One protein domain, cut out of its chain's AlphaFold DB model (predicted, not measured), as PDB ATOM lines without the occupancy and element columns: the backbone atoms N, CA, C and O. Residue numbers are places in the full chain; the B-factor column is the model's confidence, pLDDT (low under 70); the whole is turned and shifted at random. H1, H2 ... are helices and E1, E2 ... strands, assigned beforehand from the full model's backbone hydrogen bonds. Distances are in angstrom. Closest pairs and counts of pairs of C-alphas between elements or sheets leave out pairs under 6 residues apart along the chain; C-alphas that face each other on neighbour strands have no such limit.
ATOM      1  N   SER A   2     119.877 159.349 168.932       75.94
ATOM      2  CA  SER A   2     120.139 160.704 168.388       75.94
ATOM      3  C   SER A   2     120.453 161.826 169.417       75.94
ATOM      4  O   SER A   2     121.426 162.543 169.207       75.94
ATOM      5  N   PRO A   3     119.784 161.953 170.587       88.31
ATOM      6  CA  PRO A   3     120.124 163.015 171.546       88.31
ATOM      7  C   PRO A   3     121.536 162.916 172.142       88.31
ATOM      8  O   PRO A   3     122.137 163.930 172.487       88.31
ATOM      9  N   TYR A   4     122.078 161.702 172.283       90.81
ATOM     10  CA  TYR A   4     123.428 161.503 172.817       90.81
ATOM     11  C   TYR A   4     124.509 161.773 171.773       90.81
ATOM     12  O   TYR A   4     125.590 162.217 172.142       90.81
ATOM     13  N   PHE A   5     124.198 161.586 170.486       90.56
ATOM     14  CA  PHE A   5     125.070 161.991 169.384       90.56
ATOM     15  C   PHE A   5     125.338 163.501 169.443       90.56
ATOM     16  O   PHE A   5     126.483 163.919 169.590       90.56
ATOM     17  N   PHE A   6     124.279 164.315 169.526       93.25
ATOM     18  CA  PHE A   6     124.396 165.773 169.678       93.25
ATOM     19  C   PHE A   6     125.097 166.203 170.974       93.25
ATOM     20  O   PHE A   6     125.769 167.234 171.006       93.25
ATOM     21  N   LYS A   7     124.954 165.425 172.054       94.31
ATOM     22  CA  LYS A   7     125.686 165.656 173.307       94.31
ATOM     23  C   LYS A   7     127.145 165.222 173.242       94.31
ATOM     24  O   LYS A   7     127.906 165.636 174.105       94.31
ATOM     25  N   ASN A   8     127.555 164.407 172.280       94.69
ATOM     26  CA  ASN A   8     128.937 163.965 172.168       94.69
ATOM     27  C   ASN A   8     129.751 164.938 171.315       94.69
ATOM     28  O   ASN A   8     130.761 165.462 171.778       94.69
ATOM     29  N   GLU A   9     129.309 165.192 170.087       95.19
ATOM     30  CA  GLU A   9     130.127 165.874 169.086       95.19
ATOM     31  C   GLU A   9     129.884 167.380 168.958       95.19
ATOM     32  O   GLU A   9     128.821 167.902 169.282       95.19
ATOM     33  N   GLN A  10     130.896 168.078 168.462       96.56
ATOM     34  CA  GLN A  10     130.833 169.447 167.989       96.56
ATOM     35  C   GLN A  10     131.512 169.510 166.622       96.56
ATOM     36  O   GLN A  10     132.723 169.312 166.522       96.56
ATOM     37  N   LEU A  11     130.751 169.841 165.583       96.75
ATOM     38  CA  LEU A  11     131.302 170.113 164.266       96.75
ATOM     39  C   LEU A  11     132.112 171.413 164.296       96.75
ATOM     40  O   LEU A  11     131.595 172.474 164.660       96.75
ATOM     41  N   VAL A  12     133.369 171.327 163.872       96.44
ATOM     42  CA  VAL A  12     134.296 172.455 163.747       96.44
ATOM     43  C   VAL A  12     134.865 172.531 162.324       96.44
ATOM     44  O   VAL A  12     134.838 171.534 161.596       96.44
ATOM     45  N   PRO A  13     135.376 173.698 161.889       95.88
ATOM     46  CA  PRO A  13     136.020 173.814 160.585       95.88
ATOM     47  C   PRO A  13     137.212 172.849 160.430       95.88
ATOM     48  O   PRO A  13     137.939 172.623 161.402       95.88
ATOM     49  N   PRO A  14     137.450 172.304 159.221       96.06
ATOM     50  CA  PRO A  14     138.667 171.553 158.927       96.06
ATOM     51  C   PRO A  14     139.903 172.457 159.044       96.06
ATOM     52  O   PRO A  14     139.821 173.669 158.834       96.06
ATOM     53  N   SER A  15     141.065 171.869 159.333       94.44
ATOM     54  CA  SER A  15     142.330 172.606 159.500       94.44
ATOM     55  C   SER A  15     142.773 173.381 158.256       94.44
ATOM     56  O   SER A  15     143.442 174.397 158.387       94.44
ATOM     57  N   GLY A  16     142.391 172.935 157.057       90.31
ATOM     58  CA  GLY A  16     142.676 173.639 155.803       90.31
ATOM     59  C   GLY A  16     141.754 174.824 155.517       90.31
ATOM     60  O   GLY A  16     141.945 175.498 154.509       90.31
ATOM     61  N   HIS A  17     140.750 175.080 156.367       87.00
ATOM     62  CA  HIS A  17     139.762 176.157 156.216       87.00
ATOM     63  C   HIS A  17     139.026 176.180 154.864       87.00
ATOM     64  O   HIS A  17     138.460 177.201 154.470       87.00
ATOM     65  N   GLN A  18     139.006 175.057 154.150       88.56
ATOM     66  CA  GLN A  18     138.338 174.949 152.865       88.56
ATOM     67  C   GLN A  18     136.809 174.969 153.008       88.56
ATOM     68  O   GLN A  18     136.248 174.637 154.055       88.56
ATOM     69  N   ASN A  19     136.121 175.327 151.921       91.31
ATOM     70  CA  ASN A  19     134.665 175.302 151.871       91.31
ATOM     71  C   ASN A  19     134.149 173.852 151.877       91.31
ATOM     72  O   ASN A  19     134.468 173.069 150.983       91.31
ATOM     73  N   VAL A  20     133.314 173.530 152.865       93.44
ATOM     74  CA  VAL A  20     132.711 172.201 153.066       93.44
ATOM     75  C   VAL A  20     131.257 172.111 152.585       93.44
ATOM     76  O   VAL A  20     130.564 171.128 152.844       93.44
ATOM     77  N   THR A  21     130.762 173.136 151.887       94.31
ATOM     78  CA  THR A  21     129.394 173.151 151.352       94.31
ATOM     79  C   THR A  21     129.168 171.948 150.436       94.31
ATOM     80  O   THR A  21     129.939 171.710 149.510       94.31
ATOM     81  N   GLY A  22     128.097 171.193 150.696       95.00
ATOM     82  CA  GLY A  22     127.758 169.990 149.932       95.00
ATOM     83  C   GLY A  22     128.596 168.754 150.274       95.00
ATOM     84  O   GLY A  22     128.495 167.761 149.563       95.00
ATOM     85  N   GLN A  23     129.407 168.800 151.336       96.19
ATOM     86  CA  GLN A  23     130.217 167.661 151.793       96.19
ATOM     87  C   GLN A  23     129.654 166.975 153.049       96.19
ATOM     88  O   GLN A  23     130.059 165.860 153.352       96.19
ATOM     89  N   LEU A  24     128.744 167.640 153.773       96.38
ATOM     90  CA  LEU A  24     127.994 167.095 154.910       96.38
ATOM     91  C   LEU A  24     126.647 167.818 155.081       96.38
ATOM     92  O   LEU A  24     126.455 168.914 154.539       96.38
ATOM     93  N   TYR A  25     125.730 167.261 155.876       96.62
ATOM     94  CA  TYR A  25     124.455 167.903 156.199       96.62
ATOM     95  C   TYR A  25     124.494 168.527 157.601       96.62
ATOM     96  O   TYR A  25     124.128 167.921 158.605       96.62
ATOM     97  N   HIS A  26     124.906 169.800 157.667       94.81
ATOM     98  CA  HIS A  26     125.134 170.544 158.917       94.81
ATOM     99  C   HIS A  26     124.064 170.400 160.022       94.81
ATOM    100  O   HIS A  26     124.463 170.350 161.185       94.81
ATOM    101  N   PRO A  27     122.743 170.360 159.744       94.81
ATOM    102  CA  PRO A  27     121.728 170.211 160.791       94.81
ATOM    103  C   PRO A  27     121.774 168.887 161.565       94.81
ATOM    104  O   PRO A  27     121.169 168.815 162.632       94.81
ATOM    105  N   LEU A  28     122.471 167.857 161.069       94.19
ATOM    106  CA  LEU A  28     122.670 166.597 161.800       94.19
ATOM    107  C   LEU A  28     123.735 166.686 162.886       94.19
ATOM    108  O   LEU A  28     123.817 165.783 163.713       94.19
ATOM    109  N   HIS A  29     124.510 167.767 162.906       95.62
ATOM    110  CA  HIS A  29     125.662 167.899 163.777       95.62
ATOM    111  C   HIS A  29     125.457 168.986 164.818       95.62
ATOM    112  O   HIS A  29     124.988 170.095 164.542       95.62
ATOM    113  N   SER A  30     125.865 168.682 166.044       95.38
ATOM    114  CA  SER A  30     125.900 169.679 167.106       95.38
ATOM    115  C   SER A  30     127.023 170.682 166.854       95.38
ATOM    116  O   SER A  30     128.080 170.353 166.323       95.38
ATOM    117  N   LYS A  31     126.795 171.936 167.249       94.38
ATOM    118  CA  LYS A  31     127.775 173.030 167.130       94.38
ATOM    119  C   LYS A  31     128.357 173.449 168.478       94.38
ATOM    120  O   LYS A  31     129.159 174.375 168.527       94.38
ATOM    121  N   THR A  32     127.934 172.803 169.564       93.69
ATOM    122  CA  THR A  32     128.137 173.317 170.926       93.69
ATOM    123  C   THR A  32     128.563 172.262 171.945       93.69
ATOM    124  O   THR A  32     128.636 172.598 173.124       93.69
ATOM    125  N   SER A  33     128.781 171.000 171.553       92.31
ATOM    126  CA  SER A  33     129.266 169.989 172.506       92.31
ATOM    127  C   SER A  33     130.792 170.008 172.672       92.31
ATOM    128  O   SER A  33     131.408 171.046 172.500       92.31
ATOM    129  N   THR A  34     131.412 168.903 173.090       90.06
ATOM    130  CA  THR A  34     132.811 168.882 173.542       90.06
ATOM    131  C   THR A  34     133.753 168.084 172.633       90.06
ATOM    132  O   THR A  34     134.940 168.399 172.550       90.06
ATOM    133  N   ASN A  35     133.282 167.037 171.940       96.31
ATOM    134  CA  ASN A  35     134.153 166.241 171.074       96.31
ATOM    135  C   ASN A  35     134.223 166.853 169.675       96.31
ATOM    136  O   ASN A  35     133.261 166.745 168.920       96.31
ATOM    137  N   PHE A  36     135.351 167.450 169.303       97.19
ATOM    138  CA  PHE A  36     135.483 168.039 167.975       97.19
ATOM    139  C   PHE A  36     135.444 166.979 166.875       97.19
ATOM    140  O   PHE A  36     136.135 165.959 166.949       97.19
ATOM    141  N   VAL A  37     134.641 167.265 165.855       97.00
ATOM    142  CA  VAL A  37     134.544 166.523 164.602       97.00
ATOM    143  C   VAL A  37     134.745 167.510 163.458       97.00
ATOM    144  O   VAL A  37     134.184 168.605 163.477       97.00
ATOM    145  N   SER A  38     135.532 167.137 162.457       97.00
ATOM    146  CA  SER A  38     135.744 167.937 161.252       97.00
ATOM    147  C   SER A  38     135.755 167.050 160.011       97.00
ATOM    148  O   SER A  38     135.913 165.832 160.096       97.00
ATOM    149  N   LEU A  39     135.644 167.674 158.841       97.00
ATOM    150  CA  LEU A  39     136.061 167.043 157.589       97.00
ATOM    151  C   LEU A  39     137.598 167.013 157.473       97.00
ATOM    152  O   LEU A  39     138.286 167.657 158.279       97.00
ATOM    153  N   PRO A  40     138.159 166.265 156.505       95.19
ATOM    154  CA  PRO A  40     139.599 166.165 156.313       95.19
ATOM    155  C   PRO A  40     140.194 167.525 155.955       95.19
ATOM    156  O   PRO A  40     139.609 168.275 155.189       95.19
ATOM    157  N   GLY A  41     141.366 167.855 156.491       92.75
ATOM    158  CA  GLY A  41     141.978 169.182 156.361       92.75
ATOM    159  C   GLY A  41     142.747 169.459 155.073       92.75
ATOM    160  O   GLY A  41     143.143 170.594 154.837       92.75
ATOM    161  N   VAL A  42     143.012 168.437 154.258       93.25
ATOM    162  CA  VAL A  42     143.871 168.548 153.071       93.25
ATOM    163  C   VAL A  42     143.253 167.752 151.933       93.25
ATOM    164  O   VAL A  42     142.945 166.570 152.100       93.25
ATOM    165  N   HIS A  43     143.100 168.389 150.773       92.25
ATOM    166  CA  HIS A  43     142.672 167.712 149.555       92.25
ATOM    167  C   HIS A  43     143.722 166.714 149.074       92.25
ATOM    168  O   HIS A  43     144.927 166.931 149.204       92.25
ATOM    169  N   LYS A  44     143.251 165.611 148.501       91.88
ATOM    170  CA  LYS A  44     144.092 164.556 147.940       91.88
ATOM    171  C   LYS A  44     143.788 164.407 146.459       91.88
ATOM    172  O   LYS A  44     142.650 164.578 146.028       91.88
ATOM    173  N   SER A  45     144.791 164.016 145.680       90.69
ATOM    174  CA  SER A  45     144.648 163.852 144.228       90.69
ATOM    175  C   SER A  45     143.606 162.792 143.822       90.69
ATOM    176  O   SER A  45     143.090 162.823 142.703       90.69
ATOM    177  N   ILE A  46     143.248 161.882 144.736       92.75
ATOM    178  CA  ILE A  46     142.188 160.885 144.547       92.75
ATOM    179  C   ILE A  46     140.764 161.444 144.733       92.75
ATOM    180  O   ILE A  46     139.824 160.874 144.183       92.75
ATOM    181  N   ASP A  47     140.578 162.570 145.433       94.81
ATOM    182  CA  ASP A  47     139.250 163.084 145.811       94.81
ATOM    183  C   ASP A  47     138.349 163.304 144.588       94.81
ATOM    184  O   ASP A  47     137.230 162.797 144.518       94.81
ATOM    185  N   GLY A  48     138.867 164.003 143.573       94.94
ATOM    186  CA  GLY A  48     138.118 164.282 142.345       94.94
ATOM    187  C   GLY A  48     137.748 163.019 141.564       94.94
ATOM    188  O   GLY A  48     136.689 162.976 140.941       94.94
ATOM    189  N   ARG A  49     138.579 161.971 141.635       94.62
ATOM    190  CA  ARG A  49     138.315 160.688 140.965       94.62
ATOM    191  C   ARG A  49     137.169 159.948 141.644       94.62
ATOM    192  O   ARG A  49     136.297 159.445 140.952       94.62
ATOM    193  N   LEU A  50     137.119 159.952 142.975       96.19
ATOM    194  CA  LEU A  50     136.019 159.333 143.720       96.19
ATOM    195  C   LEU A  50     134.695 160.052 143.473       96.19
ATOM    196  O   LEU A  50     133.689 159.402 143.202       96.19
ATOM    197  N   LEU A  51     134.701 161.386 143.458       96.88
ATOM    198  CA  LEU A  51     133.513 162.167 143.101       96.88
ATOM    199  C   LEU A  51     133.083 161.974 141.639       96.88
ATOM    200  O   LEU A  51     131.911 162.142 141.314       96.88
ATOM    201  N   GLN A  52     134.007 161.643 140.739       97.88
ATOM    202  CA  GLN A  52     133.668 161.266 139.369       97.88
ATOM    203  C   GLN A  52     133.037 159.868 139.316       97.88
ATOM    204  O   GLN A  52     132.045 159.686 138.606       97.88
ATOM    205  N   THR A  53     133.548 158.913 140.100       97.06
ATOM    206  CA  THR A  53     132.973 157.566 140.223       97.06
ATOM    207  C   THR A  53     131.511 157.620 140.642       97.06
ATOM    208  O   THR A  53     130.698 156.919 140.048       97.06
ATOM    209  N   THR A  54     131.131 158.518 141.560       98.06
ATOM    210  CA  THR A  54     129.720 158.641 141.977       98.06
ATOM    211  C   THR A  54     128.772 159.094 140.872       98.06
ATOM    212  O   THR A  54     127.562 158.908 140.973       98.06
ATOM    213  N   ARG A  55     129.307 159.690 139.803       97.81
ATOM    214  CA  ARG A  55     128.540 160.096 138.620       97.81
ATOM    215  C   ARG A  55     128.511 158.996 137.568       97.81
ATOM    216  O   ARG A  55     127.484 158.799 136.929       97.81
ATOM    217  N   GLN A  56     129.639 158.314 137.373       98.06
ATOM    218  CA  GLN A  56     129.803 157.286 136.342       98.06
ATOM    219  C   GLN A  56     129.165 155.952 136.736       98.06
ATOM    220  O   GLN A  56     128.539 155.311 135.901       98.06
ATOM    221  N   LEU A  57     129.300 155.563 138.003       96.81
ATOM    222  CA  LEU A  57     128.841 154.295 138.570       96.81
ATOM    223  C   LEU A  57     127.839 154.556 139.699       96.81
ATOM    224  O   LEU A  57     127.948 154.015 140.794       96.81
ATOM    225  N   ARG A  58     126.883 155.457 139.453       95.94
ATOM    226  CA  ARG A  58     125.956 155.964 140.478       95.94
ATOM    227  C   ARG A  58     125.068 154.889 141.117       95.94
ATOM    228  O   ARG A  58     124.574 155.117 142.212       95.94
ATOM    229  N   GLU A  59     124.818 153.787 140.410       93.25
ATOM    230  CA  GLU A  59     123.959 152.699 140.894       93.25
ATOM    231  C   GLU A  59     124.679 151.904 141.997       93.25
ATOM    232  O   GLU A  59     124.074 151.580 143.013       93.25
ATOM    233  N   ASP A  60     125.993 151.703 141.852       92.31
ATOM    234  CA  ASP A  60     126.821 150.970 142.819       92.31
ATOM    235  C   ASP A  60     127.450 151.893 143.877       92.31
ATOM    236  O   ASP A  60     127.606 151.533 145.045       92.31
ATOM    237  N   PHE A  61     127.813 153.112 143.469       97.00
ATOM    238  CA  PHE A  61     128.563 154.076 144.273       97.00
ATOM    239  C   PHE A  61     127.885 155.454 144.307       97.00
ATOM    240  O   PHE A  61     128.526 156.457 143.980       97.00
ATOM    241  N   PRO A  62     126.602 155.563 144.698       97.75
ATOM    242  CA  PRO A  62     125.928 156.856 144.769       97.75
ATOM    243  C   PRO A  62     126.653 157.794 145.740       97.75
ATOM    244  O   PRO A  62     127.213 157.359 146.746       97.75
ATOM    245  N   PHE A  63     126.631 159.100 145.472       98.44
ATOM    246  CA  PHE A  63     127.128 160.073 146.445       98.44
ATOM    247  C   PHE A  63     126.210 160.110 147.671       98.44
ATOM    248  O   PHE A  63     124.994 160.256 147.538       98.44
ATOM    249  N   ASN A  64     126.804 160.038 148.857       98.25
ATOM    250  CA  ASN A  64     126.124 160.222 150.125       98.25
ATOM    251  C   ASN A  64     126.572 161.544 150.747       98.25
ATOM    252  O   ASN A  64     127.739 161.708 151.106       98.25
ATOM    253  N   LEU A  65     125.625 162.474 150.888       98.31
ATOM    254  CA  LEU A  65     125.897 163.762 151.515       98.31
ATOM    255  C   LEU A  65     126.351 163.589 152.963       98.31
ATOM    256  O   LEU A  65     127.214 164.334 153.399       98.31
ATOM    257  N   ASP A  66     125.776 162.645 153.711       97.56
ATOM    258  CA  ASP A  66     126.095 162.462 155.121       97.56
ATOM    259  C   ASP A  66     125.829 161.031 155.599       97.56
ATOM    260  O   ASP A  66     124.696 160.639 155.904       97.56
ATOM    261  N   MET A  67     126.896 160.244 155.717       95.88
ATOM    262  CA  MET A  67     126.814 158.861 156.193       95.88
ATOM    263  C   MET A  67     126.320 158.748 157.645       95.88
ATOM    264  O   MET A  67     125.768 157.715 158.025       95.88
ATOM    265  N   ASN A  68     126.453 159.816 158.444       95.50
ATOM    266  CA  ASN A  68     126.009 159.854 159.837       95.50
ATOM    267  C   ASN A  68     124.505 160.163 159.975       95.50
ATOM    268  O   ASN A  68     123.973 160.193 161.083       95.50
ATOM    269  N   SER A  69     123.780 160.300 158.858       94.44
ATOM    270  CA  SER A  69     122.315 160.446 158.813       94.44
ATOM    271  C   SER A  69     121.525 159.202 159.249       94.44
ATOM    272  O   SER A  69     120.295 159.243 159.322       94.44
ATOM    273  N   GLY A  70     122.210 158.085 159.515       93.62
ATOM    274  CA  GLY A  70     121.599 156.768 159.724       93.62
ATOM    275  C   GLY A  70     121.358 155.993 158.426       93.62
ATOM    276  O   GLY A  70     120.825 154.887 158.467       93.62
ATOM    277  N   ARG A  71     121.756 156.551 157.276       95.62
ATOM    278  CA  ARG A  71     121.735 155.903 155.958       95.62
ATOM    279  C   ARG A  71     123.142 155.982 155.360       95.62
ATOM    280  O   ARG A  71     123.421 156.928 154.630       95.62
ATOM    281  N   PRO A  72     124.045 155.048 155.696       96.81
ATOM    282  CA  PRO A  72     125.466 155.193 155.386       96.81
ATOM    283  C   PRO A  72     125.830 154.857 153.932       96.81
ATOM    284  O   PRO A  72     126.879 155.295 153.479       96.81
ATOM    285  N   LEU A  73     124.981 154.126 153.194       98.19
ATOM    286  CA  LEU A  73     125.264 153.644 151.832       98.19
ATOM    287  C   LEU A  73     125.727 154.750 150.876       98.19
ATOM    288  O   LEU A  73     125.169 155.846 150.874       98.19
ATOM    289  N   GLY A  74     126.708 154.428 150.035       98.06
ATOM    290  CA  GLY A  74     127.303 155.328 149.053       98.06
ATOM    291  C   GLY A  74     128.687 155.848 149.444       98.06
ATOM    292  O   GLY A  74     129.298 155.411 150.417       98.06
ATOM    293  N   VAL A  75     129.192 156.783 148.642       98.50
ATOM    294  CA  VAL A  75     130.482 157.461 148.817       98.50
ATOM    295  C   VAL A  75     130.252 158.788 149.527       98.50
ATOM    296  O   VAL A  75     129.597 159.670 148.972       98.50
ATOM    297  N   GLY A  76     130.819 158.956 150.719       97.62
ATOM    298  CA  GLY A  76     130.726 160.200 151.483       97.62
ATOM    299  C   GLY A  76     132.086 160.743 151.910       97.62
ATOM    300  O   GLY A  76     133.098 160.037 151.893       97.62
ATOM    301  N   TRP A  77     132.102 162.011 152.319       97.69
ATOM    302  CA  TRP A  77     133.276 162.627 152.934       97.69
ATOM    303  C   TRP A  77     133.457 162.116 154.360       97.69
ATOM    304  O   TRP A  77     132.527 162.136 155.166       97.69
ATOM    305  N   MET A  78     134.666 161.660 154.676       96.06
ATOM    306  CA  MET A  78     134.977 161.100 155.985       96.06
ATOM    307  C   MET A  78     134.935 162.191 157.060       96.06
ATOM    308  O   MET A  78     135.632 163.198 156.968       96.06
ATOM    309  N   GLN A  79     134.159 161.961 158.113       96.25
ATOM    310  CA  GLN A  79     134.137 162.817 159.297       96.25
ATOM    311  C   GLN A  79     135.100 162.242 160.341       96.25
ATOM    312  O   GLN A  79     135.044 161.054 160.659       96.25
ATOM    313  N   VAL A  80     136.011 163.065 160.863       95.56
ATOM    314  CA  VAL A  80     137.098 162.633 161.755       95.56
ATOM    315  C   VAL A  80     137.076 163.393 163.076       95.56
ATOM    316  O   VAL A  80     136.710 164.563 163.123       95.56
ATOM    317  N   THR A  81     137.517 162.756 164.164       96.69
ATOM    318  CA  THR A  81     137.630 163.386 165.491       96.69
ATOM    319  C   THR A  81     138.886 164.255 165.602       96.69
ATOM    320  O   THR A  81     139.856 163.943 166.303       96.69
ATOM    321  N   VAL A  82     138.882 165.357 164.855       96.06
ATOM    322  CA  VAL A  82     139.958 166.349 164.777       96.06
ATOM    323  C   VAL A  82     139.365 167.742 164.971       96.06
ATOM    324  O   VAL A  82     138.282 168.048 164.485       96.06
ATOM    325  N   GLY A  83     140.086 168.597 165.691       94.56
ATOM    326  CA  GLY A  83     139.782 170.019 165.791       94.56
ATOM    327  C   GLY A  83     141.053 170.811 166.061       94.56
ATOM    328  O   GLY A  83     141.938 170.337 166.773       94.56
ATOM    329  N   ASN A  84     141.175 171.998 165.461       93.50
ATOM    330  CA  ASN A  84     142.396 172.816 165.510       93.50
ATOM    331  C   ASN A  84     143.661 172.038 165.084       93.50
ATOM    332  O   ASN A  84     144.724 172.199 165.684       93.50
ATOM    333  N   ALA A  85     143.523 171.150 164.090       95.50
ATOM    334  CA  ALA A  85     144.569 170.234 163.619       95.50
ATOM    335  C   ALA A  85     145.141 169.279 164.680       95.50
ATOM    336  O   ALA A  85     146.233 168.736 164.509       95.50
ATOM    337  N   GLU A  86     144.416 169.051 165.772       94.88
ATOM    338  CA  GLU A  86     144.784 168.100 166.810       94.88
ATOM    339  C   GLU A  86     143.697 167.039 166.978       94.88
ATOM    340  O   GLU A  86     142.503 167.288 166.808       94.88
ATOM    341  N   ARG A  87     144.114 165.830 167.362       95.69
ATOM    342  CA  ARG A  87     143.189 164.752 167.713       95.69
ATOM    343  C   ARG A  87     142.276 165.180 168.867       95.69
ATOM    344  O   ARG A  87     142.762 165.462 169.968       95.69
ATOM    345  N   SER A  88     140.968 165.084 168.648       96.38
ATOM    346  CA  SER A  88     139.947 165.128 169.694       96.38
ATOM    347  C   SER A  88     139.752 163.721 170.259       96.38
ATOM    348  O   SER A  88     139.140 162.856 169.642       96.38
ATOM    349  N   SER A  89     140.369 163.443 171.409       95.75
ATOM    350  CA  SER A  89     140.277 162.141 172.081       95.75
ATOM    351  C   SER A  89     139.369 162.212 173.302       95.75
ATOM    352  O   SER A  89     139.271 163.262 173.931       95.75
ATOM    353  N   ALA A  90     138.817 161.070 173.729       94.12
ATOM    354  CA  ALA A  90     138.013 160.994 174.952       94.12
ATOM    355  C   ALA A  90     138.730 161.608 176.173       94.12
ATOM    356  O   ALA A  90     138.109 162.320 176.959       94.12
ATOM    357  N   ARG A  91     140.057 161.424 176.291       93.62
ATOM    358  CA  ARG A  91     140.871 162.090 177.321       93.62
ATOM    359  C   ARG A  91     140.803 163.612 177.198       93.62
ATOM    360  O   ARG A  91     140.579 164.284 178.192       93.62
ATOM    361  N   ARG A  92     141.043 164.173 176.012       90.88
ATOM    362  CA  ARG A  92     141.046 165.633 175.827       90.88
ATOM    363  C   ARG A  92     139.666 166.239 176.068       90.88
ATOM    364  O   ARG A  92     139.561 167.261 176.736       90.88
ATOM    365  N   THR A 163     132.898 140.054 167.868       88.19
ATOM    366  CA  THR A 163     132.547 140.497 166.526       88.19
ATOM    367  C   THR A 163     133.462 141.663 166.215       88.19
ATOM    368  O   THR A 163     133.427 142.670 166.913       88.19
ATOM    369  N   ASP A 164     134.285 141.510 165.190       91.75
ATOM    370  CA  ASP A 164     135.205 142.549 164.745       91.75
ATOM    371  C   ASP A 164     135.133 142.651 163.224       91.75
ATOM    372  O   ASP A 164     134.720 141.710 162.541       91.75
ATOM    373  N   HIS A 165     135.528 143.792 162.685       94.69
ATOM    374  CA  HIS A 165     135.510 144.026 161.258       94.69
ATOM    375  C   HIS A 165     136.793 143.492 160.619       94.69
ATOM    376  O   HIS A 165     137.867 144.091 160.709       94.69
ATOM    377  N   ALA A 166     136.682 142.353 159.935       93.38
ATOM    378  CA  ALA A 166     137.790 141.814 159.161       93.38
ATOM    379  C   ALA A 166     138.119 142.762 158.001       93.38
ATOM    380  O   ALA A 166     137.241 143.129 157.219       93.38
ATOM    381  N   ALA A 167     139.391 143.139 157.879       93.94
ATOM    382  CA  ALA A 167     139.847 144.074 156.864       93.94
ATOM    383  C   ALA A 167     140.955 143.475 155.994       93.94
ATOM    384  O   ALA A 167     141.919 142.896 156.497       93.94
ATOM    385  N   SER A 168     140.850 143.688 154.685       92.12
ATOM    386  CA  SER A 168     141.900 143.413 153.708       92.12
ATOM    387  C   SER A 168     142.398 144.714 153.089       92.12
ATOM    388  O   SER A 168     141.687 145.718 153.046       92.12
ATOM    389  N   ARG A 169     143.646 144.718 152.617       89.94
ATOM    390  CA  ARG A 169     144.267 145.868 151.954       89.94
ATOM    391  C   ARG A 169     144.663 145.481 150.541       89.94
ATOM    392  O   ARG A 169     145.375 144.500 150.351       89.94
ATOM    393  N   THR A 170     144.271 146.301 149.579       90.50
ATOM    394  CA  THR A 170     144.722 146.201 148.190       90.50
ATOM    395  C   THR A 170     145.376 147.515 147.793       90.50
ATOM    396  O   THR A 170     144.905 148.585 148.184       90.50
ATOM    397  N   SER A 171     146.478 147.445 147.054       89.38
ATOM    398  CA  SER A 171     147.201 148.617 146.568       89.38
ATOM    399  C   SER A 171     147.429 148.543 145.064       89.38
ATOM    400  O   SER A 171     147.556 147.462 144.488       89.38
ATOM    401  N   TRP A 172     147.485 149.714 144.432       89.31
ATOM    402  CA  TRP A 172     147.745 149.863 143.004       89.31
ATOM    403  C   TRP A 172     148.795 150.939 142.790       89.31
ATOM    404  O   TRP A 172     148.692 152.023 143.366       89.31
ATOM    405  N   LEU A 173     149.775 150.651 141.934       90.12
ATOM    406  CA  LEU A 173     150.691 151.669 141.437       90.12
ATOM    407  C   LEU A 173     149.915 152.712 140.633       90.12
ATOM    408  O   LEU A 173     149.008 152.377 139.868       90.12
ATOM    409  N   VAL A 174     150.302 153.972 140.781       89.00
ATOM    410  CA  VAL A 174     149.704 155.084 140.051       89.00
ATOM    411  C   VAL A 174     150.750 155.898 139.321       89.00
ATOM    412  O   VAL A 174     151.822 156.206 139.836       89.00
ATOM    413  N   ASN A 175     150.386 156.324 138.114       89.62
ATOM    414  CA  ASN A 175     151.136 157.326 137.371       89.62
ATOM    415  C   ASN A 175     150.735 158.735 137.840       89.62
ATOM    416  O   ASN A 175     150.089 159.496 137.122       89.62
ATOM    417  N   ASN A 176     151.027 159.035 139.103       84.56
ATOM    418  CA  ASN A 176     150.791 160.330 139.727       84.56
ATOM    419  C   ASN A 176     151.874 160.570 140.778       84.56
ATOM    420  O   ASN A 176     152.183 159.661 141.538       84.56
ATOM    421  N   THR A 177     152.447 161.769 140.825       84.38
ATOM    422  CA  THR A 177     153.455 162.161 141.823       84.38
ATOM    423  C   THR A 177     152.861 162.861 143.039       84.38
ATOM    424  O   THR A 177     153.557 163.068 144.032       84.38
ATOM    425  N   ASP A 178     151.572 163.203 143.000       88.31
ATOM    426  CA  ASP A 178     150.857 163.794 144.125       88.31
ATOM    427  C   ASP A 178     150.211 162.737 145.027       88.31
ATOM    428  O   ASP A 178     148.994 162.699 145.251       88.31
ATOM    429  N   THR A 179     151.065 161.859 145.541       89.44
ATOM    430  CA  THR A 179     150.766 160.916 146.615       89.44
ATOM    431  C   THR A 179     151.645 161.224 147.824       89.44
ATOM    432  O   THR A 179     152.552 162.065 147.773       89.44
ATOM    433  N   TRP A 180     151.327 160.630 148.967       89.38
ATOM    434  CA  TRP A 180     151.969 160.994 150.228       89.38
ATOM    435  C   TRP A 180     153.270 160.233 150.509       89.38
ATOM    436  O   TRP A 180     153.987 160.598 151.441       89.38
ATOM    437  N   GLU A 181     153.663 159.284 149.658       86.81
ATOM    438  CA  GLU A 181     154.983 158.637 149.679       86.81
ATOM    439  C   GLU A 181     156.122 159.668 149.637       86.81
ATOM    440  O   GLU A 181     157.119 159.501 150.338       86.81
ATOM    441  N   LYS A 182     155.945 160.789 148.917       86.44
ATOM    442  CA  LYS A 182     156.924 161.894 148.863       86.44
ATOM    443  C   LYS A 182     157.238 162.507 150.235       86.44
ATOM    444  O   LYS A 182     158.310 163.077 150.417       86.44
ATOM    445  N   ILE A 183     156.304 162.397 151.184       89.50
ATOM    446  CA  ILE A 183     156.463 162.844 152.572       89.50
ATOM    447  C   ILE A 183     156.857 161.654 153.448       89.50
ATOM    448  O   ILE A 183     157.838 161.724 154.178       89.50
ATOM    449  N   ILE A 184     156.135 160.534 153.356       87.44
ATOM    450  CA  ILE A 184     156.336 159.357 154.217       87.44
ATOM    451  C   ILE A 184     157.747 158.775 154.070       87.44
ATOM    452  O   ILE A 184     158.328 158.359 155.067       87.44
ATOM    453  N   ASN A 185     158.336 158.808 152.875       85.94
ATOM    454  CA  ASN A 185     159.640 158.199 152.610       85.94
ATOM    455  C   ASN A 185     160.810 159.197 152.681       85.94
ATOM    456  O   ASN A 185     161.953 158.825 152.422       85.94
ATOM    457  N   ASN A 186     160.557 160.461 153.043       89.44
ATOM    458  CA  ASN A 186     161.575 161.508 153.081       89.44
ATOM    459  C   ASN A 186     161.573 162.238 154.430       89.44
ATOM    460  O   ASN A 186     160.695 163.048 154.716       89.44
ATOM    461  N   LYS A 187     162.610 161.998 155.241       92.81
ATOM    462  CA  LYS A 187     162.750 162.589 156.580       92.81
ATOM    463  C   LYS A 187     162.713 164.123 156.568       92.81
ATOM    464  O   LYS A 187     162.031 164.712 157.398       92.81
ATOM    465  N   THR A 188     163.379 164.765 155.609       96.88
ATOM    466  CA  THR A 188     163.366 166.230 155.478       96.88
ATOM    467  C   THR A 188     161.954 166.744 155.204       96.88
ATOM    468  O   THR A 188     161.525 167.725 155.807       96.88
ATOM    469  N   ALA A 189     161.195 166.059 154.342       94.88
ATOM    470  CA  ALA A 189     159.805 166.417 154.063       94.88
ATOM    471  C   ALA A 189     158.893 166.208 155.288       94.88
ATOM    472  O   ALA A 189     158.001 167.020 155.528       94.88
ATOM    473  N   GLN A 190     159.130 165.169 156.099       94.75
ATOM    474  CA  GLN A 190     158.414 164.973 157.369       94.75
ATOM    475  C   GLN A 190     158.696 166.098 158.369       94.75
ATOM    476  O   GLN A 190     157.773 166.602 159.007       94.75
ATOM    477  N   GLU A 191     159.958 166.515 158.499       97.44
ATOM    478  CA  GLU A 191     160.353 167.621 159.375       97.44
ATOM    479  C   GLU A 191     159.719 168.945 158.922       97.44
ATOM    480  O   GLU A 191     159.193 169.685 159.751       97.44
ATOM    481  N   GLN A 192     159.680 169.209 157.613       97.69
ATOM    482  CA  GLN A 192     158.991 170.372 157.042       97.69
ATOM    483  C   GLN A 192     157.478 170.334 157.294       97.69
ATOM    484  O   GLN A 192     156.909 171.333 157.728       97.69
ATOM    485  N   ALA A 193     156.829 169.183 157.093       96.50
ATOM    486  CA  ALA A 193     155.404 169.011 157.377       96.50
ATOM    487  C   ALA A 193     155.077 169.220 158.866       96.50
ATOM    488  O   ALA A 193     154.030 169.772 159.213       96.50
ATOM    489  N   LEU A 194     155.975 168.801 159.762       97.44
ATOM    490  CA  LEU A 194     155.848 169.061 161.193       97.44
ATOM    491  C   LEU A 194     156.026 170.551 161.518       97.44
ATOM    492  O   LEU A 194     155.282 171.089 162.339       97.44
ATOM    493  N   GLN A 195     156.979 171.230 160.876       98.12
ATOM    494  CA  GLN A 195     157.162 172.674 161.034       98.12
ATOM    495  C   GLN A 195     155.947 173.465 160.544       98.12
ATOM    496  O   GLN A 195     155.497 174.357 161.261       98.12
ATOM    497  N   GLU A 196     155.381 173.113 159.386       97.19
ATOM    498  CA  GLU A 196     154.136 173.710 158.885       97.19
ATOM    499  C   GLU A 196     153.026 173.571 159.933       97.19
ATOM    500  O   GLU A 196     152.417 174.553 160.353       97.19
ATOM    501  N   TRP A 197     152.826 172.363 160.459       97.56
ATOM    502  CA  TRP A 197     151.818 172.130 161.484       97.56
ATOM    503  C   TRP A 197     152.058 172.948 162.759       97.56
ATOM    504  O   TRP A 197     151.104 173.480 163.324       97.56
ATOM    505  N   HIS A 198     153.306 173.104 163.208       97.56
ATOM    506  CA  HIS A 198     153.623 173.958 164.355       97.56
ATOM    507  C   HIS A 198     153.319 175.439 164.107       97.56
ATOM    508  O   HIS A 198     152.887 176.123 165.036       97.56
ATOM    509  N   GLN A 199     153.549 175.932 162.889       97.19
ATOM    510  CA  GLN A 199     153.410 177.348 162.543       97.19
ATOM    511  C   GLN A 199     151.960 177.743 162.257       97.19
ATOM    512  O   GLN A 199     151.485 178.749 162.777       97.19
ATOM    513  N   SER A 200     151.261 176.958 161.440       95.94
ATOM    514  CA  SER A 200     149.951 177.324 160.890       95.94
ATOM    515  C   SER A 200     148.840 176.346 161.237       95.94
ATOM    516  O   SER A 200     147.687 176.635 160.937       95.94
ATOM    517  N   ARG A 201     149.146 175.207 161.879       96.00
ATOM    518  CA  ARG A 201     148.165 174.139 162.149       96.00
ATOM    519  C   ARG A 201     147.503 173.624 160.862       96.00
ATOM    520  O   ARG A 201     146.333 173.260 160.867       96.00
ATOM    521  N   THR A 202     148.258 173.556 159.769       95.50
ATOM    522  CA  THR A 202     147.799 173.064 158.457       95.50
ATOM    523  C   THR A 202     148.648 171.879 157.990       95.50
ATOM    524  O   THR A 202     149.455 171.333 158.748       95.50
ATOM    525  N   GLY A 203     148.424 171.440 156.751       93.50
ATOM    526  CA  GLY A 203     149.317 170.515 156.067       93.50
ATOM    527  C   GLY A 203     149.119 169.053 156.438       93.50
ATOM    528  O   GLY A 203     148.161 168.669 157.115       93.50
ATOM    529  N   PHE A 204     150.043 168.223 155.964       93.12
ATOM    530  CA  PHE A 204     150.001 166.758 156.045       93.12
ATOM    531  C   PHE A 204     149.693 166.222 157.454       93.12
ATOM    532  O   PHE A 204     148.869 165.324 157.605       93.12
ATOM    533  N   MET A 205     150.275 166.823 158.497       94.19
ATOM    534  CA  MET A 205     150.097 166.383 159.891       94.19
ATOM    535  C   MET A 205     148.717 166.722 160.480       94.19
ATOM    536  O   MET A 205     148.378 166.249 161.564       94.19
ATOM    537  N   SER A 206     147.922 167.547 159.794       94.31
ATOM    538  CA  SER A 206     146.618 168.015 160.274       94.31
ATOM    539  C   SER A 206     145.438 167.122 159.878       94.31
ATOM    540  O   SER A 206     144.326 167.350 160.352       94.31
ATOM    541  N   THR A 207     145.645 166.115 159.022       91.25
ATOM    542  CA  THR A 207     144.560 165.259 158.517       91.25
ATOM    543  C   THR A 207     144.951 163.780 158.417       91.25
ATOM    544  O   THR A 207     146.115 163.408 158.540       91.25
ATOM    545  N   GLY A 208     143.951 162.916 158.229       87.19
ATOM    546  CA  GLY A 208     144.127 161.474 158.063       87.19
ATOM    547  C   GLY A 208     144.568 161.050 156.655       87.19
ATOM    548  O   GLY A 208     144.684 161.861 155.733       87.19
ATOM    549  N   GLY A 209     144.793 159.743 156.479       84.69
ATOM    550  CA  GLY A 209     145.174 159.146 155.188       84.69
ATOM    551  C   GLY A 209     144.052 159.182 154.142       84.69
ATOM    552  O   GLY A 209     144.322 159.359 152.953       84.69
ATOM    553  N   SER A 210     142.799 159.142 154.599       92.75
ATOM    554  CA  SER A 210     141.605 159.008 153.761       92.75
ATOM    555  C   SER A 210     140.698 160.224 153.878       92.75
ATOM    556  O   SER A 210     140.471 160.721 154.980       92.75
ATOM    557  N   ASN A 211     140.163 160.672 152.744       95.81
ATOM    558  CA  ASN A 211     139.182 161.762 152.699       95.81
ATOM    559  C   ASN A 211     137.752 161.274 152.459       95.81
ATOM    560  O   ASN A 211     136.795 161.980 152.768       95.81
ATOM    561  N   HIS A 212     137.620 160.066 151.923       97.12
ATOM    562  CA  HIS A 212     136.355 159.452 151.561       97.12
ATOM    563  C   HIS A 212     136.253 158.066 152.189       97.12
ATOM    564  O   HIS A 212     137.259 157.399 152.455       97.12
ATOM    565  N   ILE A 213     135.016 157.651 152.395       97.19
ATOM    566  CA  ILE A 213     134.619 156.326 152.853       97.19
ATOM    567  C   ILE A 213     133.410 155.906 152.029       97.19
ATOM    568  O   ILE A 213     132.581 156.735 151.640       97.19
ATOM    569  N   ILE A 214     133.368 154.623 151.707       98.25
ATOM    570  CA  ILE A 214     132.385 154.048 150.808       98.25
ATOM    571  C   ILE A 214     131.697 152.916 151.550       98.25
ATOM    572  O   ILE A 214     132.366 152.015 152.045       98.25
ATOM    573  N   PHE A 215     130.376 152.945 151.600       98.31
ATOM    574  CA  PHE A 215     129.570 151.879 152.176       98.31
ATOM    575  C   PHE A 215     128.742 151.227 151.076       98.31
ATOM    576  O   PHE A 215     127.953 151.903 150.416       98.31
ATOM    577  N   THR A 216     128.897 149.922 150.884       96.81
ATOM    578  CA  THR A 216     128.172 149.182 149.843       96.81
ATOM    579  C   THR A 216     127.456 147.968 150.407       96.81
ATOM    580  O   THR A 216     127.729 147.485 151.512       96.81
ATOM    581  N   ARG A 217     126.501 147.473 149.622       95.44
ATOM    582  CA  ARG A 217     125.877 146.173 149.837       95.44
ATOM    583  C   ARG A 217     126.423 145.195 148.805       95.44
ATOM    584  O   ARG A 217     126.627 145.579 147.659       95.44
ATOM    585  N   MET A 218     126.626 143.950 149.227       92.38
ATOM    586  CA  MET A 218     126.664 142.806 148.322       92.38
ATOM    587  C   MET A 218     125.406 142.777 147.443       92.38
ATOM    588  O   MET A 218     124.318 143.148 147.893       92.38
ATOM    589  N   THR A 219     125.590 142.350 146.203       90.75
ATOM    590  CA  THR A 219     124.537 142.060 145.229       90.75
ATOM    591  C   THR A 219     123.730 140.828 145.643       90.75
ATOM    592  O   THR A 219     124.210 139.996 146.412       90.75
ATOM    593  N   ASP A 220     122.527 140.664 145.090       88.81
ATOM    594  CA  ASP A 220     121.693 139.482 145.362       88.81
ATOM    595  C   ASP A 220     122.426 138.176 145.007       88.81
ATOM    596  O   ASP A 220     122.403 137.222 145.779       88.81
ATOM    597  N   ALA A 221     123.179 138.165 143.902       90.06
ATOM    598  CA  ALA A 221     123.980 137.015 143.479       90.06
ATOM    599  C   ALA A 221     125.143 136.687 144.439       90.06
ATOM    600  O   ALA A 221     125.539 135.529 144.566       90.06
ATOM    601  N   GLU A 222     125.720 137.690 145.105       90.31
ATOM    602  CA  GLU A 222     126.725 137.482 146.157       90.31
ATOM    603  C   GLU A 222     126.068 137.005 147.459       90.31
ATOM    604  O   GLU A 222     126.611 136.134 148.137       90.31
ATOM    605  N   LEU A 223     124.878 137.526 147.785       89.38
ATOM    606  CA  LEU A 223     124.101 137.104 148.951       89.38
ATOM    607  C   LEU A 223     123.656 135.640 148.849       89.38
ATOM    608  O   LEU A 223     123.774 134.901 149.824       89.38
ATOM    609  N   GLU A 224     123.259 135.183 147.660       88.12
ATOM    610  CA  GLU A 224     122.939 133.773 147.391       88.12
ATOM    611  C   GLU A 224     124.093 132.819 147.752       88.12
ATOM    612  O   GLU A 224     123.852 131.685 148.166       88.12
ATOM    613  N   GLN A 225     125.349 133.271 147.649       86.88
ATOM    614  CA  GLN A 225     126.523 132.460 147.993       86.88
ATOM    615  C   GLN A 225     126.777 132.375 149.502       86.88
ATOM    616  O   GLN A 225     127.397 131.415 149.963       86.88
ATOM    617  N   VAL A 226     126.323 133.365 150.276       82.94
ATOM    618  CA  VAL A 226     126.521 133.427 151.737       82.94
ATOM    619  C   VAL A 226     125.277 133.005 152.525       82.94
ATOM    620  O   VAL A 226     125.362 132.804 153.737       82.94
ATOM    621  N   GLY A 227     124.149 132.794 151.841       84.94
ATOM    622  CA  GLY A 227     122.897 132.310 152.413       84.94
ATOM    623  C   GLY A 227     121.976 133.451 152.836       84.94
ATOM    624  O   GLY A 227     121.409 134.142 151.996       84.94
ATOM    625  N   GLU A 228     121.766 133.607 154.141       88.38
ATOM    626  CA  GLU A 228     120.924 134.676 154.684       88.38
ATOM    627  C   GLU A 228     121.703 135.997 154.751       88.38
ATOM    628  O   GLU A 228     122.870 136.011 155.149       88.38
ATOM    629  N   ASP A 229     121.053 137.106 154.382       93.31
ATOM    630  CA  ASP A 229     121.618 138.454 154.500       93.31
ATOM    631  C   ASP A 229     121.984 138.743 155.976       93.31
ATOM    632  O   ASP A 229     121.089 138.839 156.820       93.31
ATOM    633  N   PRO A 230     123.283 138.896 156.316       92.88
ATOM    634  CA  PRO A 230     123.722 139.084 157.697       92.88
ATOM    635  C   PRO A 230     123.556 140.531 158.196       92.88
ATOM    636  O   PRO A 230     123.922 140.842 159.334       92.88
ATOM    637  N   SER A 231     123.076 141.445 157.353       94.25
ATOM    638  CA  SER A 231     122.849 142.843 157.696       94.25
ATOM    639  C   SER A 231     121.538 143.041 158.466       94.25
ATOM    640  O   SER A 231     120.600 142.256 158.386       94.25
ATOM    641  N   LEU A 232     121.437 144.142 159.218       91.88
ATOM    642  CA  LEU A 232     120.216 144.480 159.968       91.88
ATOM    643  C   LEU A 232     119.053 144.949 159.071       91.88
ATOM    644  O   LEU A 232     117.973 145.261 159.576       91.88
ATOM    645  N   GLY A 233     119.270 145.051 157.758       92.12
ATOM    646  CA  GLY A 233     118.261 145.442 156.783       92.12
ATOM    647  C   GLY A 233     118.852 146.136 155.559       92.12
ATOM    648  O   GLY A 233     120.040 146.435 155.485       92.12
ATOM    649  N   ASN A 234     117.983 146.479 154.608       91.06
ATOM    650  CA  ASN A 234     118.356 147.004 153.287       91.06
ATOM    651  C   ASN A 234     119.110 148.352 153.272       91.06
ATOM    652  O   ASN A 234     119.627 148.747 152.232       91.06
ATOM    653  N   HIS A 235     119.191 149.060 154.400       92.94
ATOM    654  CA  HIS A 235     119.977 150.293 154.542       92.94
ATOM    655  C   HIS A 235     121.320 150.075 155.253       92.94
ATOM    656  O   HIS A 235     122.107 151.014 155.378       92.94
ATOM    657  N   THR A 236     121.578 148.860 155.733       96.31
ATOM    658  CA  THR A 236     122.815 148.491 156.413       96.31
ATOM    659  C   THR A 236     123.834 148.011 155.375       96.31
ATOM    660  O   THR A 236     123.499 147.182 154.525       96.31
ATOM    661  N   PRO A 237     125.064 148.542 155.388       97.25
ATOM    662  CA  PRO A 237     126.106 148.118 154.471       97.25
ATOM    663  C   PRO A 237     126.682 146.766 154.881       97.25
ATOM    664  O   PRO A 237     126.810 146.466 156.065       97.25
ATOM    665  N   HIS A 238     127.070 145.990 153.878       97.06
ATOM    666  CA  HIS A 238     127.828 144.755 154.049       97.06
ATOM    667  C   HIS A 238     129.328 145.040 154.133       97.06
ATOM    668  O   HIS A 238     130.054 144.411 154.904       97.06
ATOM    669  N   MET A 239     129.777 146.013 153.338       96.06
ATOM    670  CA  MET A 239     131.180 146.348 153.155       96.06
ATOM    671  C   MET A 239     131.407 147.841 153.374       96.06
ATOM    672  O   MET A 239     130.608 148.686 152.963       96.06
ATOM    673  N   GLU A 240     132.542 148.154 153.983       97.69
ATOM    674  CA  GLU A 240     133.156 149.475 153.987       97.69
ATOM    675  C   GLU A 240     134.410 149.433 153.113       97.69
ATOM    676  O   GLU A 240     135.162 148.457 153.110       97.69
ATOM    677  N   MET A 241     134.655 150.510 152.374       97.06
ATOM    678  CA  MET A 241     135.905 150.719 151.666       97.06
ATOM    679  C   MET A 241     136.490 152.087 151.995       97.06
ATOM    680  O   MET A 241     135.828 153.121 151.885       97.06
ATOM    681  N   ILE A 242     137.762 152.088 152.377       95.44
ATOM    682  CA  ILE A 242     138.504 153.271 152.803       95.44
ATOM    683  C   ILE A 242     139.650 153.493 151.825       95.44
ATOM    684  O   ILE A 242     140.582 152.692 151.738       95.44
ATOM    685  N   THR A 243     139.593 154.602 151.099       93.25
ATOM    686  CA  THR A 243     140.583 154.955 150.078       93.25
ATOM    687  C   THR A 243     141.662 155.856 150.656       93.25
ATOM    688  O   THR A 243     141.337 156.862 151.287       93.25
ATOM    689  N   SER A 244     142.924 155.571 150.367       89.88
ATOM    690  CA  SER A 244     144.055 156.373 150.822       89.88
ATOM    691  C   SER A 244     144.941 156.801 149.658       89.88
ATOM    692  O   SER A 244     145.207 156.015 148.746       89.88
ATOM    693  N   ASN A 245     145.438 158.040 149.723       90.50
ATOM    694  CA  ASN A 245     146.393 158.609 148.762       90.50
ATOM    695  C   ASN A 245     147.852 158.237 149.089       90.50
ATOM    696  O   ASN A 245     148.766 159.049 148.920       90.50
ATOM    697  N   GLU A 246     148.023 157.062 149.694       86.69
ATOM    698  CA  GLU A 246     149.279 156.568 150.248       86.69
ATOM    699  C   GLU A 246     149.189 155.069 150.527       86.69
ATOM    700  O   GLU A 246     148.098 154.550 150.810       86.69
ATOM    701  N   VAL A 247     150.343 154.408 150.583       84.50
ATOM    702  CA  VAL A 247     150.487 153.075 151.173       84.50
ATOM    703  C   VAL A 247     151.344 153.137 152.439       84.50
ATOM    704  O   VAL A 247     152.438 153.700 152.462       84.50
ATOM    705  N   ARG A 248     150.843 152.547 153.532       71.81
ATOM    706  CA  ARG A 248     151.551 152.505 154.821       71.81
ATOM    707  C   ARG A 248     152.330 151.194 154.999       71.81
ATOM    708  O   ARG A 248     151.892 150.160 154.492       71.81
ATOM    709  N   PRO A 249     153.439 151.205 155.766       65.88
ATOM    710  CA  PRO A 249     154.176 149.992 156.124       65.88
ATOM    711  C   PRO A 249     153.278 148.865 156.683       65.88
ATOM    712  O   PRO A 249     152.274 149.162 157.339       65.88
ATOM    713  N   PRO A 250     153.634 147.577 156.474       61.34
ATOM    714  CA  PRO A 250     154.919 147.096 155.942       61.34
ATOM    715  C   PRO A 250     154.973 146.907 154.416       61.34
ATOM    716  O   PRO A 250     156.036 146.601 153.892       61.34
ATOM    717  N   VAL A 251     153.861 147.063 153.696       64.94
ATOM    718  CA  VAL A 251     153.800 146.789 152.251       64.94
ATOM    719  C   VAL A 251     154.010 148.096 151.497       64.94
ATOM    720  O   VAL A 251     153.045 148.796 151.238       64.94
ATOM    721  N   GLN A 252     155.250 148.461 151.174       66.44
ATOM    722  CA  GLN A 252     155.511 149.562 150.238       66.44
ATOM    723  C   GLN A 252     155.916 149.003 148.870       66.44
ATOM    724  O   GLN A 252     156.653 148.014 148.824       66.44
ATOM    725  N   PRO A 253     155.439 149.587 147.756       66.19
ATOM    726  CA  PRO A 253     155.954 149.226 146.445       66.19
ATOM    727  C   PRO A 253     157.464 149.533 146.388       66.19
ATOM    728  O   PRO A 253     157.878 150.560 146.926       66.19
ATOM    729  N   PRO A 254     158.286 148.670 145.760       61.78
ATOM    730  CA  PRO A 254     159.735 148.871 145.684       61.78
ATOM    731  C   PRO A 254     160.112 150.204 145.032       61.78
ATOM    732  O   PRO A 254     161.026 150.868 145.503       61.78
ATOM    733  N   ASP A 255     159.353 150.599 144.005       71.81
ATOM    734  CA  ASP A 255     159.494 151.853 143.275       71.81
ATOM    735  C   ASP A 255     158.104 152.388 142.889       71.81
ATOM    736  O   ASP A 255     157.227 151.631 142.460       71.81
ATOM    737  N   GLY A 256     157.914 153.704 143.000       75.31
ATOM    738  CA  GLY A 256     156.725 154.403 142.509       75.31
ATOM    739  C   GLY A 256     155.706 154.804 143.577       75.31
ATOM    740  O   GLY A 256     155.857 154.558 144.769       75.31
ATOM    741  N   ASN A 257     154.658 155.477 143.109       87.25
ATOM    742  CA  ASN A 257     153.574 156.001 143.931       87.25
ATOM    743  C   ASN A 257     152.387 155.048 143.880       87.25
ATOM    744  O   ASN A 257     152.151 154.419 142.846       87.25
ATOM    745  N   ALA A 258     151.620 154.951 144.964       88.19
ATOM    746  CA  ALA A 258     150.508 154.020 145.025       88.19
ATOM    747  C   ALA A 258     149.291 154.587 145.759       88.19
ATOM    748  O   ALA A 258     149.369 155.515 146.560       88.19
ATOM    749  N   LEU A 259     148.139 154.000 145.454       89.81
ATOM    750  CA  LEU A 259     146.901 154.184 146.198       89.81
ATOM    751  C   LEU A 259     146.575 152.892 146.934       89.81
ATOM    752  O   LEU A 259     146.892 151.800 146.457       89.81
ATOM    753  N   MET A 260     145.901 153.019 148.070       90.12
ATOM    754  CA  MET A 260     145.443 151.883 148.864       90.12
ATOM    755  C   MET A 260     143.928 151.935 149.043       90.12
ATOM    756  O   MET A 260     143.360 152.996 149.300       90.12
ATOM    757  N   LEU A 261     143.298 150.768 148.973       92.94
ATOM    758  CA  LEU A 261     141.921 150.534 149.381       92.94
ATOM    759  C   LEU A 261     141.923 149.521 150.519       92.94
ATOM    760  O   LEU A 261     142.364 148.380 150.350       92.94
ATOM    761  N   VAL A 262     141.421 149.931 151.677       94.38
ATOM    762  CA  VAL A 262     141.068 148.994 152.744       94.38
ATOM    763  C   VAL A 262     139.632 148.561 152.501       94.38
ATOM    764  O   VAL A 262     138.767 149.421 152.402       94.38
ATOM    765  N   GLN A 263     139.389 147.262 152.382       95.25
ATOM    766  CA  GLN A 263     138.051 146.677 152.317       95.25
ATOM    767  C   GLN A 263     137.749 146.042 153.662       95.25
ATOM    768  O   GLN A 263     138.583 145.311 154.191       95.25
ATOM    769  N   VAL A 264     136.581 146.327 154.209       97.31
ATOM    770  CA  VAL A 264     136.203 145.986 155.575       97.31
ATOM    771  C   VAL A 264     134.848 145.289 155.537       97.31
ATOM    772  O   VAL A 264     133.889 145.845 155.009       97.31
ATOM    773  N   LEU A 265     134.768 144.077 156.085       96.00
ATOM    774  CA  LEU A 265     133.510 143.349 156.247       96.00
ATOM    775  C   LEU A 265     132.803 143.838 157.518       96.00
ATOM    776  O   LEU A 265     133.303 143.632 158.622       96.00
ATOM    777  N   LEU A 266     131.639 144.469 157.355       96.56
ATOM    778  CA  LEU A 266     130.884 145.100 158.449       96.56
ATOM    779  C   LEU A 266     129.866 144.168 159.101       96.56
ATOM    780  O   LEU A 266     129.470 144.371 160.246       96.56
TER     781      LEU A 266
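Overview. This is residues 2 to 92 and 163 to 266 of the 278 residues of the protein "GMC_OxRdtase_N domain-containing protein" of Pterula gracilis (UniProt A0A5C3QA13). A strongly twisted sheet of five antiparallel strands, in the order E3, E5, E6, E7, E4, runs through the middle, with H2 packed along one of its faces over E3 and E5. H4, with short H3 at its corner, and H5 lie at opposite ends of the longest axis, while H1 and the small parallel pair E1 and E2 form a separate group away from the sheet. The printed part has 195 residues, with five named helices and seven named strands in the order H1, E1, E2, H2, E3, E4, H3, H4, E5, H5, E6, E7. The class is mixed, helices and strands, though under half of the residues, 80, are in named elements. The whole is compact, with a radius of gyration of the C-alphas of 17.9 A and spans of 53 by 47 by 34 A.

Along the chain. The sheet holds E3, residues 74 to 77, E5, residues 212 to 216, E6, residues 239 to 244, 16.5 A long, E7, residues 257 to 265, 26.7 A, and E4, residues 167 to 174, 22.4 A. C-alpha 265, where E7 ends, is at (133.510, 143.349, 156.247). H2 is residues 47 to 56, 14.6 A, H3 residues 181 to 184, H4 residues 187 to 200, 20.0 A, and H5 residues 220 to 226. H1, residues 2 to 8, begins with C-alpha 2 at (120.139, 160.704, 168.388); E1 is residues 9 to 11 and E2 residues 35 to 37.

Arrangement. E3 and E4 are the edge strands. Between the antiparallel neighbours E3 and E5, N 76 and O 213 are within hydrogen-bond range at 3.0 A, and between the antiparallel neighbours E5 and E6, N 214 and O 241 are within hydrogen-bond range at 2.9 A. The hairpin E6 and E7 has N 242 and O 262 at 2.9 A; E7 and E4 have N 170 and O 261 at 2.9 A. H2 is on the sheet at a height of 10.1 A, along the strands, at 17 degrees to E5 on the local plane; its closest C-alphas to E3 are those of Thr 54 and Val 75, 7.0 A. H3 is not on the sheet, but only just, with 4 pairs of C-alphas within 10 A. H4, with residues 189 to 193 alone, touches H3 only at the corner, the closest C-alphas being those of Ile 183 and Ala 189, 5.1 A. H5 and H1 are not on the sheet. E1 and E2 are parallel, with N 10 and O 35 at 2.8 A. In H1 and H4 every O i to N i+4 pair is within hydrogen-bond range, in H2 5 of 6, in H5 1 of 3 beside 3 of 4 O i to N i+3 pairs; H3 is too short for such a pair.

Size, cuts and confidence. The C-alphas of Gln 199 and Gly 227 are the farthest apart, 55.3 A. Residues 93 to 162 are not printed, and C-alphas 92 and 163 are 28.1 A apart across the cut. The links E1 to E2, H2 to E3, H4 to E5, H5 to E6 and E6 to E7 are long. Mean pLDDT of the printed part is 92.3; residues 249 to 254 are under 70.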